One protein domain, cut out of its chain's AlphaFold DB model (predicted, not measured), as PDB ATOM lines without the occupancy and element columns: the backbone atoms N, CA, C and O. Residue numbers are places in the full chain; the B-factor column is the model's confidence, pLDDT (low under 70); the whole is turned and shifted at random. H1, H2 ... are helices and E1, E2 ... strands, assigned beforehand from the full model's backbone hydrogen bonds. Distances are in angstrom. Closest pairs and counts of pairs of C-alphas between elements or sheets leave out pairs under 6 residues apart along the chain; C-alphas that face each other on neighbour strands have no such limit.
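Overview. This is residues 485 to 615 of the 615 residues of an uncharacterized protein of Anaerolineae bacterium (UniProt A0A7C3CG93). A strongly twisted seven-strand sheet forms a wall; the long helix H1 covers one face, and a second long helix, H3, crosses one end of the wall on the same face, by the end of E3 and the start of E4. Five strands, E1 to E5, fold back and forth side by side, and the hairpin of E6 and E7 extends the sheet beyond E1. The printed part has 131 residues, with three named helices and seven named strands in the order E1 E2 E3 E4 E5 H1 E6 E7 H2 H3, and the class is mixed, helices and strands. Across the mixed sheet the order is E5 E4 E3 E2 E1 E6 E7, with E1 and E6 parallel and the other neighbours antiparallel. The whole is compact, with a radius of gyration of the C-alphas of 14.8 A and spans of 44 by 33 by 26 A.

Along the chain. E1 is residues 485 to 491, beginning at C-alpha 485 (304.125, 250.972, 463.565), and is 20.0 A long from first to last C-alpha. E2, residues 495 to 502, measures 22.5 A; E3, residues 507 to 516, is the longest strand at 25.0 A; E4, residues 520 to 526, measures 19.4 A. E5 is residues 538 to 540. H1, residues 545 to 563, runs 27.2 A from C-alpha 545 (273.571, 262.153, 456.855) to C-alpha 563. E6 is residues 571 to 575, 13.5 A, and E7 is residues 584 to 586. H2 is residues 593 to 596, and H3, residues 598 to 614, runs 24.4 A to C-alpha 614 at (281.751, 285.472, 462.444).

Arrangement. E1 to E5 form a meander, each strand the antiparallel neighbour of the one before. In the hairpin of E1 and E2, N 490 and O 497 are 2.8 A apart, within hydrogen-bond range. In the hairpin of E2 and E3, N 498 and O 511 are within range at 2.8 A. In the hairpin of E3 and E4, N 512 and O 524 are at 2.9 A, and in that of E4 and E5, N 523 and O 538 are at 2.8 A. On the other side of E1, the parallel strand E6 has N 574 and O 489 at 2.8 A. In the hairpin of E6 and E7, N 586 and O 573 are at 2.8 A. The edge strands are E5 and E7, which are apart. H1 is on the sheet; its closest C-alphas to E2 are those of Ile 557 and Ala 498, 7.1 A apart. H3 is on the same face, at a height over the sheet of 7.3 A; it lies over E3 and runs across the strands, at 76 degrees to E3 on the local plane. Its closest C-alphas to E4 are those of Val 604 and Ala 520, 4.8 A apart. H1 and H3 are close but not clearly touching, at a steep tilt of 62 degrees, the same way; their closest C-alphas are those of Gly 545 and Glu 598, 6.9 A apart. H2 only grazes the sheet, with residues 593 to 595. H2 only just touches H1, with 3 pairs of C-alphas within 8 A, the closest those of Ile 596 and Val 546 at 5.6 A, through residues 546 to 549 of H1 alone. H2 and H3 touch only at the corner by their link, and only just, with 3 pairs; the closest C-alphas are those of Lys 594 and Phe 600, 6.5 A apart. In H1 and H3 every O i to N i+4 pair is within hydrogen-bond range; H2 is too short for such a pair.

Size, cuts and confidence. The two C-alphas farthest apart are those of Arg 504 and Ala 613, at 45.7 A. The printed part has no cut and ends at Thr 615, the chain's last residue. The link from E4 to E5, 11 residues, is long. The mean pLDDT of the printed part is 93.9, and residue 580 is under 70.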
ATOM      1  N   GLN A 485     304.404 252.364 463.911       95.44
ATOM      2  CA  GLN A 485     304.125 250.972 463.565       95.44
ATOM      3  C   GLN A 485     302.679 250.735 463.162       95.44
ATOM      4  O   GLN A 485     302.477 250.047 462.161       95.44
ATOM      5  N   ARG A 486     301.706 251.255 463.915       97.12
ATOM      6  CA  ARG A 486     300.267 251.060 463.682       97.12
ATOM      7  C   ARG A 486     299.477 252.300 464.097       97.12
ATOM      8  O   ARG A 486     299.991 253.104 464.870       97.12
ATOM      9  N   ILE A 487     298.252 252.417 463.596       98.00
ATOM     10  CA  ILE A 487     297.272 253.397 464.073       98.00
ATOM     11  C   ILE A 487     296.160 252.643 464.789       98.00
ATOM     12  O   ILE A 487     295.664 251.634 464.286       98.00
ATOM     13  N   GLU A 488     295.774 253.138 465.951       98.00
ATOM     14  CA  GLU A 488     294.628 252.650 466.700       98.00
ATOM     15  C   GLU A 488     293.578 253.752 466.767       98.00
ATOM     16  O   GLU A 488     293.850 254.837 467.269       98.00
ATOM     17  N   VAL A 489     292.395 253.487 466.222       98.31
ATOM     18  CA  VAL A 489     291.274 254.426 466.221       98.31
ATOM     19  C   VAL A 489     290.281 253.989 467.284       98.31
ATOM     20  O   VAL A 489     289.740 252.889 467.195       98.31
ATOM     21  N   VAL A 490     290.033 254.850 468.261       97.69
ATOM     22  CA  VAL A 490     289.031 254.655 469.309       97.69
ATOM     23  C   VAL A 490     287.861 255.591 469.036       97.69
ATOM     24  O   VAL A 490     288.057 256.795 468.885       97.69
ATOM     25  N   VAL A 491     286.659 255.032 468.940       97.25
ATOM     26  CA  VAL A 491     285.411 255.782 468.756       97.25
ATOM     27  C   VAL A 491     284.637 255.760 470.062       97.25
ATOM     28  O   VAL A 491     284.364 254.677 470.582       97.25
ATOM     29  N   ASP A 492     284.271 256.929 470.566       94.12
ATOM     30  CA  ASP A 492     283.366 257.080 471.699       94.12
ATOM     31  C   ASP A 492     282.169 257.986 471.326       94.12
ATOM     32  O   ASP A 492     282.110 258.484 470.195       94.12
ATOM     33  N   PRO A 493     281.167 258.164 472.211       93.50
ATOM     34  CA  PRO A 493     279.948 258.900 471.880       93.50
ATOM     35  C   PRO A 493     280.138 260.372 471.487       93.50
ATOM     36  O   PRO A 493     279.208 260.935 470.910       93.50
ATOM     37  N   HIS A 494     281.281 260.994 471.798       92.06
ATOM     38  CA  HIS A 494     281.510 262.438 471.619       92.06
ATOM     39  C   HIS A 494     282.782 262.764 470.826       92.06
ATOM     40  O   HIS A 494     282.861 263.810 470.187       92.06
ATOM     41  N   ARG A 495     283.753 261.850 470.786       96.56
ATOM     42  CA  ARG A 495     285.036 262.023 470.103       96.56
ATOM     43  C   ARG A 495     285.504 260.753 469.391       96.56
ATOM     44  O   ARG A 495     285.235 259.616 469.780       96.56
ATOM     45  N   ILE A 496     286.279 260.962 468.338       98.00
ATOM     46  CA  ILE A 496     287.033 259.932 467.629       98.00
ATOM     47  C   ILE A 496     288.505 260.259 467.831       98.00
ATOM     48  O   ILE A 496     288.933 261.369 467.541       98.00
ATOM     49  N   THR A 497     289.297 259.306 468.315       98.06
ATOM     50  CA  THR A 497     290.737 259.511 468.525       98.06
ATOM     51  C   THR A 497     291.551 258.502 467.733       98.06
ATOM     52  O   THR A 497     291.365 257.298 467.885       98.06
ATOM     53  N   ALA A 498     292.482 258.975 466.906       98.19
ATOM     54  CA  ALA A 498     293.464 258.150 466.216       98.19
ATOM     55  C   ALA A 498     294.841 258.280 466.883       98.19
ATOM     56  O   ALA A 498     295.490 259.322 466.803       98.19
ATOM     57  N   PHE A 499     295.313 257.195 467.496       97.69
ATOM     58  CA  PHE A 499     296.632 257.092 468.115       97.69
ATOM     59  C   PHE A 499     297.636 256.469 467.150       97.69
ATOM     60  O   PHE A 499     297.461 255.340 466.690       97.69
ATOM     61  N   LEU A 500     298.733 257.167 466.880       97.44
ATOM     62  CA  LEU A 500     299.882 256.638 466.160       97.44
ATOM     63  C   LEU A 500     300.860 255.999 467.149       97.44
ATOM     64  O   LEU A 500     301.488 256.689 467.949       97.44
ATOM     65  N   LEU A 501     301.028 254.680 467.077       96.06
ATOM     66  CA  LEU A 501     301.783 253.913 468.070       96.06
ATOM     67  C   LEU A 501     303.124 253.404 467.526       96.06
ATOM     68  O   LEU A 501     303.214 252.876 466.411       96.06
ATOM     69  N   ALA A 502     304.168 253.505 468.352       94.50
ATOM     70  CA  ALA A 502     305.473 252.879 468.152       94.50
ATOM     71  C   ALA A 502     305.508 251.427 468.669       94.50
ATOM     72  O   ALA A 502     304.546 250.903 469.232       94.50
ATOM     73  N   SER A 503     306.672 250.776 468.559       85.50
ATOM     74  CA  SER A 503     306.936 249.531 469.295       85.50
ATOM     75  C   SER A 503     306.804 249.757 470.809       85.50
ATOM     76  O   SER A 503     307.401 250.709 471.313       85.50
ATOM     77  N   ARG A 504     306.129 248.841 471.523       81.00
ATOM     78  CA  ARG A 504     305.788 248.916 472.967       81.00
ATOM     79  C   ARG A 504     304.653 249.887 473.330       81.00
ATOM     80  O   ARG A 504     304.662 250.424 474.428       81.00
ATOM     81  N   GLU A 505     303.709 250.117 472.417       85.88
ATOM     82  CA  GLU A 505     302.468 250.873 472.693       85.88
ATOM     83  C   GLU A 505     302.688 252.331 473.130       85.88
ATOM     84  O   GLU A 505     301.814 252.962 473.710       85.88
ATOM     85  N   ARG A 506     303.856 252.900 472.814       89.94
ATOM     86  CA  ARG A 506     304.130 254.320 473.031       89.94
ATOM     87  C   ARG A 506     303.461 255.150 471.937       89.94
ATOM     88  O   ARG A 506     303.774 254.950 470.761       89.94
ATOM     89  N   THR A 507     302.619 256.103 472.324       95.12
ATOM     90  CA  THR A 507     302.038 257.103 471.418       95.12
ATOM     91  C   THR A 507     303.121 258.049 470.901       95.12
ATOM     92  O   THR A 507     303.931 258.563 471.671       95.12
ATOM     93  N   ILE A 508     303.173 258.208 469.579       94.62
ATOM     94  CA  ILE A 508     304.032 259.164 468.868       94.62
ATOM     95  C   ILE A 508     303.236 260.433 468.565       94.62
ATOM     96  O   ILE A 508     303.749 261.525 468.770       94.62
ATOM     97  N   ALA A 509     302.000 260.262 468.095       96.69
ATOM     98  CA  ALA A 509     301.074 261.342 467.798       96.69
ATOM     99  C   ALA A 509     299.627 260.889 468.053       96.69
ATOM    100  O   ALA A 509     299.315 259.705 467.889       96.69
ATOM    101  N   SER A 510     298.751 261.823 468.401       97.50
ATOM    102  CA  SER A 510     297.302 261.635 468.532       97.50
ATOM    103  C   SER A 510     296.578 262.682 467.694       97.50
ATOM    104  O   SER A 510     296.977 263.844 467.661       97.50
ATOM    105  N   ARG A 511     295.497 262.278 467.024       98.06
ATOM    106  CA  ARG A 511     294.543 263.202 466.405       98.06
ATOM    107  C   ARG A 511     293.154 262.925 466.953       98.06
ATOM    108  O   ARG A 511     292.714 261.776 466.915       98.06
ATOM    109  N   VAL A 512     292.506 263.960 467.469       97.94
ATOM    110  CA  VAL A 512     291.171 263.898 468.061       97.94
ATOM    111  C   VAL A 512     290.228 264.712 467.185       97.94
ATOM    112  O   VAL A 512     290.564 265.816 466.760       97.94
ATOM    113  N   TRP A 513     289.065 264.142 466.899       98.31
ATOM    114  CA  TRP A 513     287.926 264.843 466.321       98.31
ATOM    115  C   TRP A 513     286.803 264.804 467.346       98.31
ATOM    116  O   TRP A 513     286.375 263.716 467.727       98.31
ATOM    117  N   GLU A 514     286.359 265.962 467.806       97.44
ATOM    118  CA  GLU A 514     285.346 266.105 468.850       97.44
ATOM    119  C   GLU A 514     284.147 266.873 468.307       97.44
ATOM    120  O   GLU A 514     284.315 267.901 467.655       97.44
ATOM    121  N   LEU A 515     282.942 266.351 468.543       95.56
ATOM    122  CA  LEU A 515     281.710 267.050 468.200       95.56
ATOM    123  C   LEU A 515     281.383 268.077 469.287       95.56
ATOM    124  O   LEU A 515     281.070 267.694 470.415       95.56
ATOM    125  N   SER A 516     281.398 269.357 468.923       93.50
ATOM    126  CA  SER A 516     280.960 270.469 469.765       93.50
ATOM    127  C   SER A 516     279.658 271.056 469.231       93.50
ATOM    128  O   SER A 516     279.533 271.276 468.026       93.50
ATOM    129  N   ALA A 517     278.709 271.325 470.129       90.38
ATOM    130  CA  ALA A 517     277.480 272.034 469.779       90.38
ATOM    131  C   ALA A 517     277.741 273.507 469.426       90.38
ATOM    132  O   ALA A 517     276.953 274.075 468.690       90.38
ATOM    133  N   ASP A 518     278.857 274.078 469.891       88.12
ATOM    134  CA  ASP A 518     279.134 275.514 469.769       88.12
ATOM    135  C   ASP A 518     280.013 275.858 468.561       88.12
ATOM    136  O   ASP A 518     280.038 276.998 468.115       88.12
ATOM    137  N   THR A 519     280.792 274.897 468.047       82.75
ATOM    138  CA  THR A 519     281.825 275.193 467.038       82.75
ATOM    139  C   THR A 519     281.925 274.191 465.896       82.75
ATOM    140  O   THR A 519     282.724 274.418 465.001       82.75
ATOM    141  N   ALA A 520     281.156 273.096 465.885       94.19
ATOM    142  CA  ALA A 520     281.240 271.977 464.932       94.19
ATOM    143  C   ALA A 520     282.230 270.841 465.291       94.19
ATOM    144  O   ALA A 520     282.385 270.491 466.461       94.19
ATOM    145  N   ILE A 521     282.855 270.174 464.301       97.06
ATOM    146  CA  ILE A 521     283.854 269.119 464.558       97.06
ATOM    147  C   ILE A 521     285.223 269.765 464.765       97.06
ATOM    148  O   ILE A 521     285.901 270.135 463.801       97.06
ATOM    149  N   ASN A 522     285.661 269.827 466.017       96.88
ATOM    150  CA  ASN A 522     286.981 270.325 466.381       96.88
ATOM    151  C   ASN A 522     288.039 269.250 466.136       96.88
ATOM    152  O   ASN A 522     287.981 268.157 466.705       96.88
ATOM    153  N   ARG A 523     289.030 269.564 465.300       97.25
ATOM    154  CA  ARG A 523     290.193 268.714 465.042       97.25
ATOM    155  C   ARG A 523     291.396 269.225 465.821       97.25
ATOM    156  O   ARG A 523     291.988 270.246 465.469       97.25
ATOM    157  N   SER A 524     291.818 268.463 466.824       96.44
ATOM    158  CA  SER A 524     293.048 268.720 467.571       96.44
ATOM    159  C   SER A 524     294.097 267.643 467.293       96.44
ATOM    160  O   SER A 524     293.789 266.476 467.027       96.44
ATOM    161  N   CYS A 525     295.367 268.040 467.269       96.62
ATOM    162  CA  CYS A 525     296.472 267.148 466.943       96.62
ATOM    163  C   CYS A 525     297.643 267.366 467.901       96.62
ATOM    164  O   CYS A 525     298.295 268.404 467.878       96.62
ATOM    165  N   GLU A 526     297.972 266.332 468.665       95.69
ATOM    166  CA  GLU A 526     299.163 266.270 469.506       95.69
ATOM    167  C   GLU A 526     300.233 265.479 468.749       95.69
ATOM    168  O   GLU A 526     300.209 264.250 468.704       95.69
ATOM    169  N   CYS A 527     301.160 266.169 468.091       93.75
ATOM    170  CA  CYS A 527     302.265 265.537 467.367       93.75
ATOM    171  C   CYS A 527     303.580 266.281 467.611       93.75
ATOM    172  O   CYS A 527     303.613 267.317 468.272       93.75
ATOM    173  N   GLU A 528     304.675 265.787 467.039       90.00
ATOM    174  CA  GLU A 528     306.008 266.382 467.173       90.00
ATOM    175  C   GLU A 528     306.125 267.819 466.640       90.00
ATOM    176  O   GLU A 528     307.110 268.493 466.934       90.00
ATOM    177  N   LYS A 529     305.140 268.286 465.863       87.88
ATOM    178  CA  LYS A 529     305.084 269.653 465.329       87.88
ATOM    179  C   LYS A 529     304.549 270.671 466.351       87.88
ATOM    180  O   LYS A 529     304.684 271.865 466.110       87.88
ATOM    181  N   GLY A 530     303.963 270.227 467.471       90.06
ATOM    182  CA  GLY A 530     303.364 271.111 468.483       90.06
ATOM    183  C   GLY A 530     302.364 272.094 467.868       90.06
ATOM    184  O   GLY A 530     301.562 271.709 467.015       90.06
ATOM    185  N   ASP A 531     302.480 273.371 468.231       87.25
ATOM    186  CA  ASP A 531     301.623 274.457 467.730       87.25
ATOM    187  C   ASP A 531     301.801 274.741 466.228       87.25
ATOM    188  O   ASP A 531     300.946 275.358 465.606       87.25
ATOM    189  N   GLN A 532     302.883 274.249 465.609       88.81
ATOM    190  CA  GLN A 532     303.111 274.357 464.161       88.81
ATOM    191  C   GLN A 532     302.391 273.258 463.365       88.81
ATOM    192  O   GLN A 532     302.596 273.110 462.157       88.81
ATOM    193  N   CYS A 533     301.593 272.417 464.022       90.44
ATOM    194  CA  CYS A 533     300.817 271.404 463.334       90.44
ATOM    195  C   CYS A 533     299.664 272.050 462.556       90.44
ATOM    196  O   CYS A 533     298.639 272.383 463.138       90.44
ATOM    197  N   GLU A 534     299.773 272.094 461.227       91.06
ATOM    198  CA  GLU A 534     298.692 272.529 460.322       91.06
ATOM    199  C   GLU A 534     297.393 271.717 460.463       91.06
ATOM    200  O   GLU A 534     296.397 272.048 459.847       91.06
ATOM    201  N   ALA A 535     297.367 270.606 461.199       88.94
ATOM    202  CA  ALA A 535     296.126 269.873 461.436       88.94
ATOM    203  C   ALA A 535     295.424 270.282 462.738       88.94
ATOM    204  O   ALA A 535     294.259 269.919 462.909       88.94
ATOM    205  N   ASN A 536     296.122 270.970 463.646       93.31
ATOM    206  CA  ASN A 536     295.619 271.346 464.961       93.31
ATOM    207  C   ASN A 536     294.772 272.624 464.877       93.31
ATOM    208  O   ASN A 536     295.159 273.569 464.197       93.31
ATOM    209  N   GLY A 537     293.630 272.645 465.564       90.12
ATOM    210  CA  GLY A 537     292.729 273.803 465.596       90.12
ATOM    211  C   GLY A 537     291.856 273.965 464.350       90.12
ATOM    212  O   GLY A 537     291.265 275.019 464.154       90.12
ATOM    213  N   TYR A 538     291.764 272.943 463.494       94.00
ATOM    214  CA  TYR A 538     290.856 272.992 462.347       94.00
ATOM    215  C   TYR A 538     289.435 272.660 462.767       94.00
ATOM    216  O   TYR A 538     289.200 271.653 463.433       94.00
ATOM    217  N   ILE A 539     288.492 273.451 462.274       95.81
ATOM    218  CA  ILE A 539     287.068 273.206 462.441       95.81
ATOM    219  C   ILE A 539     286.519 272.626 461.140       95.81
ATOM    220  O   ILE A 539     286.750 273.161 460.054       95.81
ATOM    221  N   LEU A 540     285.831 271.488 461.233       96.56
ATOM    222  CA  LEU A 540     285.245 270.795 460.090       96.56
ATOM    223  C   LEU A 540     283.717 270.822 460.186       96.56
ATOM    224  O   LEU A 540     283.144 270.428 461.202       96.56
ATOM    225  N   ARG A 541     283.052 271.190 459.088       97.38
ATOM    226  CA  ARG A 541     281.596 271.052 458.958       97.38
ATOM    227  C   ARG A 541     281.209 269.571 458.893       97.38
ATOM    228  O   ARG A 541     281.753 268.868 458.033       97.38
ATOM    229  N   PRO A 542     280.281 269.069 459.725       97.31
ATOM    230  CA  PRO A 542     279.764 267.713 459.584       97.31
ATOM    231  C   PRO A 542     279.077 267.521 458.230       97.31
ATOM    232  O   PRO A 542     278.229 268.316 457.829       97.31
ATOM    233  N   ALA A 543     279.410 266.445 457.520       97.06
ATOM    234  CA  ALA A 543     278.707 266.074 456.299       97.06
ATOM    235  C   ALA A 543     277.246 265.674 456.590       97.06
ATOM    236  O   ALA A 543     276.925 265.160 457.663       97.06
ATOM    237  N   TYR A 544     276.363 265.889 455.613       95.06
ATOM    238  CA  TYR A 544     274.949 265.524 455.723       95.06
ATOM    239  C   TYR A 544     274.751 264.009 455.737       95.06
ATOM    240  O   TYR A 544     275.307 263.287 454.900       95.06
ATOM    241  N   GLY A 545     273.908 263.554 456.666       94.81
ATOM    242  CA  GLY A 545     273.571 262.153 456.855       94.81
ATOM    243  C   GLY A 545     274.710 261.310 457.434       94.81
ATOM    244  O   GLY A 545     275.899 261.513 457.171       94.81
ATOM    245  N   VAL A 546     274.328 260.266 458.167       93.94
ATOM    246  CA  VAL A 546     275.259 259.332 458.822       93.94
ATOM    247  C   VAL A 546     276.271 258.709 457.850       93.94
ATOM    248  O   VAL A 546     277.449 258.559 458.181       93.94
ATOM    249  N   GLU A 547     275.861 258.361 456.624       95.94
ATOM    250  CA  GLU A 547     276.781 257.804 455.621       95.94
ATOM    251  C   GLU A 547     277.795 258.829 455.100       95.94
ATOM    252  O   GLU A 547     278.955 258.479 454.842       95.94
ATOM    253  N   GLY A 548     277.369 260.088 454.951       97.25
ATOM    254  CA  GLY A 548     278.227 261.201 454.560       97.25
ATOM    255  C   GLY A 548     279.286 261.460 455.624       97.25
ATOM    256  O   GLY A 548     280.482 261.466 455.317       97.25
ATOM    257  N   LEU A 549     278.862 261.550 456.885       97.38
ATOM    258  CA  LEU A 549     279.754 261.740 458.027       97.38
ATOM    259  C   LEU A 549     280.716 260.557 458.210       97.38
ATOM    260  O   LEU A 549     281.916 260.743 458.413       97.38
ATOM    261  N   LEU A 550     280.245 259.317 458.036       97.50
ATOM    262  CA  LEU A 550     281.106 258.131 458.067       97.50
ATOM    263  C   LEU A 550     282.189 258.188 456.979       97.50
ATOM    264  O   LEU A 550     283.330 257.774 457.214       97.50
ATOM    265  N   ARG A 551     281.851 258.673 455.779       97.81
ATOM    266  CA  ARG A 551     282.801 258.847 454.669       97.81
ATOM    267  C   ARG A 551     283.811 259.954 454.972       97.81
ATOM    268  O   ARG A 551     285.000 259.733 454.748       97.81
ATOM    269  N   GLN A 552     283.350 261.080 455.515       98.00
ATOM    270  CA  GLN A 552     284.194 262.188 455.961       98.00
ATOM    271  C   GLN A 552     285.212 261.716 457.004       98.00
ATOM    272  O   GLN A 552     286.415 261.871 456.807       98.00
ATOM    273  N   MET A 553     284.760 261.026 458.054       98.25
ATOM    274  CA  MET A 553     285.659 260.564 459.111       98.25
ATOM    275  C   MET A 553     286.658 259.508 458.632       98.25
ATOM    276  O   MET A 553     287.821 259.514 459.035       98.25
ATOM    277  N   LYS A 554     286.251 258.628 457.710       97.75
ATOM    278  CA  LYS A 554     287.192 257.713 457.046       97.75
ATOM    279  C   LYS A 554     288.244 258.464 456.236       97.75
ATOM    280  O   LYS A 554     289.394 258.034 456.238       97.75
ATOM    281  N   ALA A 555     287.874 259.548 455.554       97.62
ATOM    282  CA  ALA A 555     288.814 260.370 454.798       97.62
ATOM    283  C   ALA A 555     289.832 261.058 455.723       97.62
ATOM    284  O   ALA A 555     291.025 261.025 455.429       97.62
ATOM    285  N   GLU A 556     289.391 261.574 456.871       98.12
ATOM    286  CA  GLU A 556     290.261 262.176 457.890       98.12
ATOM    287  C   GLU A 556     291.253 261.162 458.497       98.12
ATOM    288  O   GLU A 556     292.460 261.417 458.567       98.12
ATOM    289  N   ILE A 557     290.781 259.965 458.865       97.88
ATOM    290  CA  ILE A 557     291.640 258.872 459.360       97.88
ATOM    291  C   ILE A 557     292.638 258.434 458.277       97.88
ATOM    292  O   ILE A 557     293.808 258.160 458.559       97.88
ATOM    293  N   GLU A 558     292.195 258.372 457.024       97.69
ATOM    294  CA  GLU A 558     293.026 258.004 455.881       97.69
ATOM    295  C   GLU A 558     294.080 259.078 455.564       97.69
ATOM    296  O   GLU A 558     295.212 258.740 455.209       97.69
ATOM    297  N   ALA A 559     293.751 260.360 455.737       96.50
ATOM    298  CA  ALA A 559     294.701 261.463 455.631       96.50
ATOM    299  C   ALA A 559     295.788 261.350 456.710       96.50
ATOM    300  O   ALA A 559     296.977 261.359 456.381       96.50
ATOM    301  N   PHE A 560     295.400 261.114 457.969       96.88
ATOM    302  CA  PHE A 560     296.341 260.867 459.069       96.88
ATOM    303  C   PHE A 560     297.223 259.634 458.806       96.88
ATOM    304  O   PHE A 560     298.441 259.666 458.983       96.88
ATOM    305  N   ARG A 561     296.649 258.546 458.277       97.06
ATOM    306  CA  ARG A 561     297.404 257.353 457.863       97.06
ATOM    307  C   ARG A 561     298.468 257.670 456.815       97.06
ATOM    308  O   ARG A 561     299.598 257.178 456.923       97.06
ATOM    309  N   LYS A 562     298.093 258.417 455.774       96.31
ATOM    310  CA  LYS A 562     298.984 258.784 454.667       96.31
ATOM    311  C   LYS A 562     300.108 259.701 455.139       96.31
ATOM    312  O   LYS A 562     301.248 259.456 454.748       96.31
ATOM    313  N   GLU A 563     299.808 260.657 456.020       94.94
ATOM    314  CA  GLU A 563     300.788 261.563 456.634       94.94
ATOM    315  C   GLU A 563     301.960 260.782 457.256       94.94
ATOM    316  O   GLU A 563     303.122 261.043 456.945       94.94
ATOM    317  N   TYR A 564     301.663 259.721 458.014       95.00
ATOM    318  CA  TYR A 564     302.677 258.881 458.670       95.00
ATOM    319  C   TYR A 564     303.090 257.631 457.877       95.00
ATOM    320  O   TYR A 564     303.831 256.780 458.380       95.00
ATOM    321  N   ARG A 565     302.626 257.498 456.628       95.62
ATOM    322  CA  ARG A 565     302.886 256.360 455.726       95.62
ATOM    323  C   ARG A 565     302.627 254.989 456.365       95.62
ATOM    324  O   ARG A 565     303.360 254.021 456.132       95.62
ATOM    325  N   ILE A 566     301.567 254.879 457.164       96.44
ATOM    326  CA  ILE A 566     301.160 253.615 457.785       96.44
ATOM    327  C   ILE A 566     300.380 252.768 456.777       96.44
ATOM    328  O   ILE A 566     299.524 253.255 456.048       96.44
ATOM    329  N   SER A 567     300.664 251.465 456.708       95.81
ATOM    330  CA  SER A 567     299.883 250.548 455.866       95.81
ATOM    331  C   SER A 567     298.442 250.450 456.375       95.81
ATOM    332  O   SER A 567     298.233 250.304 457.574       95.81
ATOM    333  N   SER A 568     297.455 250.444 455.476       93.88
ATOM    334  CA  SER A 568     296.035 250.274 455.826       93.88
ATOM    335  C   SER A 568     295.745 248.989 456.609       93.88
ATOM    336  O   SER A 568     294.845 248.963 457.436       93.88
ATOM    337  N   LYS A 569     296.565 247.941 456.437       95.19
ATOM    338  CA  LYS A 569     296.484 246.688 457.214       95.19
ATOM    339  C   LYS A 569     296.884 246.840 458.687       95.19
ATOM    340  O   LYS A 569     296.770 245.884 459.445       95.19
ATOM    341  N   LYS A 570     297.424 247.995 459.072       96.56
ATOM    342  CA  LYS A 570     297.892 248.300 460.428       96.56
ATOM    343  C   LYS A 570     297.036 249.372 461.099       96.56
ATOM    344  O   LYS A 570     297.551 250.128 461.920       96.56
ATOM    345  N   ILE A 571     295.765 249.446 460.719       97.69
ATOM    346  CA  ILE A 571     294.760 250.231 461.426       97.69
ATOM    347  C   ILE A 571     293.860 249.267 462.181       97.69
ATOM    348  O   ILE A 571     293.317 248.334 461.588       97.69
ATOM    349  N   THR A 572     293.725 249.487 463.480       97.50
ATOM    350  CA  THR A 572     292.758 248.790 464.329       97.50
ATOM    351  C   THR A 572     291.690 249.773 464.775       97.50
ATOM    352  O   THR A 572     292.003 250.916 465.095       97.50
ATOM    353  N   PHE A 573     290.437 249.330 464.783       97.94
ATOM    354  CA  PHE A 573     289.303 250.125 465.236       97.94
ATOM    355  C   PHE A 573     288.802 249.542 466.547       97.94
ATOM    356  O   PHE A 573     288.618 248.332 466.644       97.94
ATOM    357  N   ASN A 574     288.562 250.396 467.527       96.44
ATOM    358  CA  ASN A 574     288.012 250.040 468.818       96.44
ATOM    359  C   ASN A 574     286.859 250.989 469.153       96.44
ATOM    360  O   ASN A 574     286.850 252.150 468.749       96.44
ATOM    361  N   GLN A 575     285.887 250.483 469.894       95.94
ATOM    362  CA  GLN A 575     284.751 251.229 470.410       95.94
ATOM    363  C   GLN A 575     284.889 251.384 471.917       95.94
ATOM    364  O   GLN A 575     285.161 250.412 472.619       95.94
ATOM    365  N   GLN A 576     284.627 252.580 472.420       94.56
ATOM    366  CA  GLN A 576     284.571 252.880 473.837       94.56
ATOM    367  C   GLN A 576     283.162 253.369 474.192       94.56
ATOM    368  O   GLN A 576     282.828 254.530 474.006       94.56
ATOM    369  N   THR A 577     282.322 252.469 474.709       86.50
ATOM    370  CA  THR A 577     280.958 252.803 475.170       86.50
ATOM    371  C   THR A 577     280.949 253.521 476.515       86.50
ATOM    372  O   THR A 577     280.007 254.237 476.828       86.50
ATOM    373  N   SER A 578     281.991 253.320 477.320       82.44
ATOM    374  CA  SER A 578     282.145 253.921 478.638       82.44
ATOM    375  C   SER A 578     283.625 254.195 478.913       82.44
ATOM    376  O   SER A 578     284.468 253.351 478.581       82.44
ATOM    377  N   PRO A 579     283.979 255.321 479.558       72.75
ATOM    378  CA  PRO A 579     285.363 255.617 479.926       72.75
ATOM    379  C   PRO A 579     285.985 254.556 480.853       72.75
ATOM    380  O   PRO A 579     287.215 254.458 480.909       72.75
ATOM    381  N   TYR A 580     285.160 253.744 481.529       67.06
ATOM    382  CA  TYR A 580     285.574 252.731 482.505       67.06
ATOM    383  C   TYR A 580     285.769 251.324 481.930       67.06
ATOM    384  O   TYR A 580     286.452 250.502 482.543       67.06
ATOM    385  N   LEU A 581     285.185 251.029 480.765       70.81
ATOM    386  CA  LEU A 581     285.317 249.725 480.118       70.81
ATOM    387  C   LEU A 581     286.492 249.731 479.129       70.81
ATOM    388  O   LEU A 581     286.768 250.760 478.502       70.81
ATOM    389  N   PRO A 582     287.215 248.602 478.986       78.44
ATOM    390  CA  PRO A 582     288.240 248.484 477.960       78.44
ATOM    391  C   PRO A 582     287.605 248.675 476.572       78.44
ATOM    392  O   PRO A 582     286.485 248.205 476.358       78.44
ATOM    393  N   PRO A 583     288.298 249.334 475.626       92.06
ATOM    394  CA  PRO A 583     287.789 249.476 474.273       92.06
ATOM    395  C   PRO A 583     287.530 248.104 473.645       92.06
ATOM    396  O   PRO A 583     288.393 247.224 473.656       92.06
ATOM    397  N   THR A 584     286.341 247.924 473.085       94.94
ATOM    398  CA  THR A 584     285.942 246.689 472.410       94.94
ATOM    399  C   THR A 584     286.396 246.744 470.952       94.94
ATOM    400  O   THR A 584     286.090 247.723 470.266       94.94
ATOM    401  N   PRO A 585     287.094 245.725 470.425       95.56
ATOM    402  CA  PRO A 585     287.566 245.744 469.048       95.56
ATOM    403  C   PRO A 585     286.411 245.709 468.046       95.56
ATOM    404  O   PRO A 585     285.532 244.847 468.095       95.56
ATOM    405  N   LEU A 586     286.457 246.624 467.081       94.50
ATOM    406  CA  LEU A 586     285.536 246.697 465.957       94.50
ATOM    407  C   LEU A 586     286.153 246.044 464.719       94.50
ATOM    408  O   LEU A 586     287.280 246.333 464.319       94.50
ATOM    409  N   ARG A 587     285.366 245.208 464.029       93.56
ATOM    410  CA  ARG A 587     285.779 244.615 462.740       93.56
ATOM    411  C   ARG A 587     285.918 245.655 461.624       93.56
ATOM    412  O   ARG A 587     286.684 245.454 460.688       93.56
ATOM    413  N   ARG A 588     285.144 246.739 461.701       95.75
ATOM    414  CA  ARG A 588     285.121 247.849 460.740       95.75
ATOM    415  C   ARG A 588     284.811 249.146 461.476       95.75
ATOM    416  O   ARG A 588     284.077 249.109 462.457       95.75
ATOM    417  N   PHE A 589     285.319 250.266 460.971       97.06
ATOM    418  CA  PHE A 589     284.988 251.593 461.488       97.06
ATOM    419  C   PHE A 589     283.480 251.863 461.404       97.06
ATOM    420  O   PHE A 589     282.888 251.682 460.333       97.06
ATOM    421  N   GLN A 590     282.885 252.273 462.524       95.88
ATOM    422  CA  GLN A 590     281.472 252.618 462.675       95.88
ATOM    423  C   GLN A 590     281.357 253.818 463.619       95.88
ATOM    424  O   GLN A 590     282.132 253.918 464.569       95.88
ATOM    425  N   LEU A 591     280.408 254.708 463.329       96.88
ATOM    426  CA  LEU A 591     280.030 255.828 464.192       96.88
ATOM    427  C   LEU A 591     278.996 255.367 465.229       96.88
ATOM    428  O   LEU A 591     278.343 254.340 465.035       96.88
ATOM    429  N   MET A 592     278.863 256.103 466.331       94.88
ATOM    430  CA  MET A 592     277.941 255.784 467.429       94.88
ATOM    431  C   MET A 592     277.586 257.026 468.252       94.88
ATOM    432  O   MET A 592     278.291 258.032 468.188       94.88
ATOM    433  N   GLY A 593     276.553 256.922 469.090       94.44
ATOM    434  CA  GLY A 593     276.160 258.004 469.997       94.44
ATOM    435  C   GLY A 593     275.783 259.266 469.228       94.44
ATOM    436  O   GLY A 593     275.069 259.183 468.231       94.44
ATOM    437  N   LYS A 594     276.322 260.419 469.639       94.38
ATOM    438  CA  LYS A 594     276.029 261.705 468.989       94.38
ATOM    439  C   LYS A 594     276.504 261.778 467.532       94.38
ATOM    440  O   LYS A 594     275.992 262.573 466.759       94.38
ATOM    441  N   TRP A 595     277.432 260.910 467.119       95.75
ATOM    442  CA  TRP A 595     277.903 260.834 465.730       95.75
ATOM    443  C   TRP A 595     276.890 260.229 464.748       95.75
ATOM    444  O   TRP A 595     277.158 260.209 463.548       95.75
ATOM    445  N   ILE A 596     275.781 259.666 465.229       96.50
ATOM    446  CA  ILE A 596     274.703 259.125 464.381       96.50
ATOM    447  C   ILE A 596     273.345 259.779 464.666       96.50
ATOM    448  O   ILE A 596     272.340 259.355 464.101       96.50
ATOM    449  N   ASP A 597     273.323 260.776 465.549       96.25
ATOM    450  CA  ASP A 597     272.133 261.521 465.945       96.25
ATOM    451  C   ASP A 597     271.950 262.715 465.000       96.25
ATOM    452  O   ASP A 597     272.705 263.684 465.053       96.25
ATOM    453  N   GLU A 598     270.986 262.622 464.084       96.06
ATOM    454  CA  GLU A 598     270.805 263.629 463.034       96.06
ATOM    455  C   GLU A 598     270.296 264.973 463.579       96.06
ATOM    456  O   GLU A 598     270.610 266.009 462.995       96.06
ATOM    457  N   GLU A 599     269.565 264.965 464.699       95.81
ATOM    458  CA  GLU A 599     269.084 266.184 465.356       95.81
ATOM    459  C   GLU A 599     270.263 266.937 465.973       95.81
ATOM    460  O   GLU A 599     270.487 268.110 465.673       95.81
ATOM    461  N   PHE A 600     271.115 266.230 466.719       95.12
ATOM    462  CA  PHE A 600     272.341 266.817 467.250       95.12
ATOM    463  C   PHE A 600     273.289 267.283 466.130       95.12
ATOM    464  O   PHE A 600     273.851 268.373 466.199       95.12
ATOM    465  N   LEU A 601     273.448 266.498 465.058       96.00
ATOM    466  CA  LEU A 601     274.275 266.890 463.913       96.00
ATOM    467  C   LEU A 601     273.725 268.113 463.165       96.00
ATOM    468  O   LEU A 601     274.511 268.815 462.529       96.00
ATOM    469  N   ALA A 602     272.414 268.379 463.209       95.62
ATOM    470  CA  ALA A 602     271.837 269.601 462.654       95.62
ATOM    471  C   ALA A 602     272.305 270.835 463.433       95.62
ATOM    472  O   ALA A 602     272.847 271.742 462.806       95.62
ATOM    473  N   VAL A 603     272.232 270.797 464.768       96.06
ATOM    474  CA  VAL A 603     272.734 271.869 465.652       96.06
ATOM    475  C   VAL A 603     274.224 272.130 465.417       96.06
ATOM    476  O   VAL A 603     274.651 273.256 465.206       96.06
ATOM    477  N   VAL A 604     275.033 271.068 465.355       95.62
ATOM    478  CA  VAL A 604     276.485 271.164 465.117       95.62
ATOM    479  C   VAL A 604     276.809 271.771 463.738       95.62
ATOM    480  O   VAL A 604     277.851 272.404 463.568       95.62
ATOM    481  N   ARG A 605     275.955 271.560 462.725       97.06
ATOM    482  CA  ARG A 605     276.121 272.172 461.393       97.06
ATOM    483  C   ARG A 605     275.730 273.645 461.388       97.06
ATOM    484  O   ARG A 605     276.418 274.407 460.724       97.06
ATOM    485  N   GLU A 606     274.678 274.018 462.108       95.50
ATOM    486  CA  GLU A 606     274.266 275.414 462.285       95.50
ATOM    487  C   GLU A 606     275.366 276.214 462.989       95.50
ATOM    488  O   GLU A 606     275.846 277.196 462.440       95.50
ATOM    489  N   ALA A 607     275.921 275.682 464.080       92.31
ATOM    490  CA  ALA A 607     277.051 276.295 464.776       92.31
ATOM    491  C   ALA A 607     278.313 276.454 463.902       92.31
ATOM    492  O   ALA A 607     279.093 277.385 464.089       92.31
ATOM    493  N   PHE A 608     278.535 275.561 462.926       95.31
ATOM    494  CA  PHE A 608     279.596 275.762 461.931       95.31
ATOM    495  C   PHE A 608     279.306 276.963 461.030       95.31
ATOM    496  O   PHE A 608     280.221 277.713 460.696       95.31
ATOM    497  N   ASP A 609     278.061 277.084 460.571       94.38
ATOM    498  CA  ASP A 609     277.648 278.145 459.659       94.38
ATOM    499  C   ASP A 609     277.719 279.510 460.369       94.38
ATOM    500  O   ASP A 609     278.218 280.461 459.769       94.38
ATOM    501  N   ASP A 610     277.361 279.567 461.657       92.25
ATOM    502  CA  ASP A 610     277.535 280.743 462.522       92.25
ATOM    503  C   ASP A 610     279.017 281.084 462.732       92.25
ATOM    504  O   ASP A 610     279.436 282.216 462.500       92.25
ATOM    505  N   TYR A 611     279.852 280.090 463.067       91.06
ATOM    506  CA  TYR A 611     281.298 280.291 463.208       91.06
ATOM    507  C   TYR A 611     281.929 280.864 461.930       91.06
ATOM    508  O   TYR A 611     282.774 281.750 462.002       91.06
ATOM    509  N   VAL A 612     281.524 280.373 460.751       91.06
ATOM    510  CA  VAL A 612     282.014 280.886 459.461       91.06
ATOM    511  C   VAL A 612     281.474 282.283 459.152       91.06
ATOM    512  O   VAL A 612     282.138 283.027 458.438       91.06
ATOM    513  N   ALA A 613     280.290 282.647 459.647       90.88
ATOM    514  CA  ALA A 613     279.756 283.995 459.487       90.88
ATOM    515  C   ALA A 613     280.517 285.029 460.339       90.88
ATOM    516  O   ALA A 613     280.661 286.175 459.909       90.88
ATOM    517  N   ASP A 614     281.025 284.614 461.501       85.69
ATOM    518  CA  ASP A 614     281.751 285.472 462.444       85.69
ATOM    519  C   ASP A 614     283.254 285.639 462.125       85.69
ATOM    520  O   ASP A 614     283.879 286.591 462.605       85.69
ATOM    521  N   THR A 615     283.849 284.738 461.329       81.94
ATOM    522  CA  THR A 615     285.271 284.778 460.906       81.94
ATOM    523  C   THR A 615     285.468 285.317 459.498       81.94
ATOM    524  O   THR A 615     286.398 286.136 459.303       81.94
TER     525      THR A 615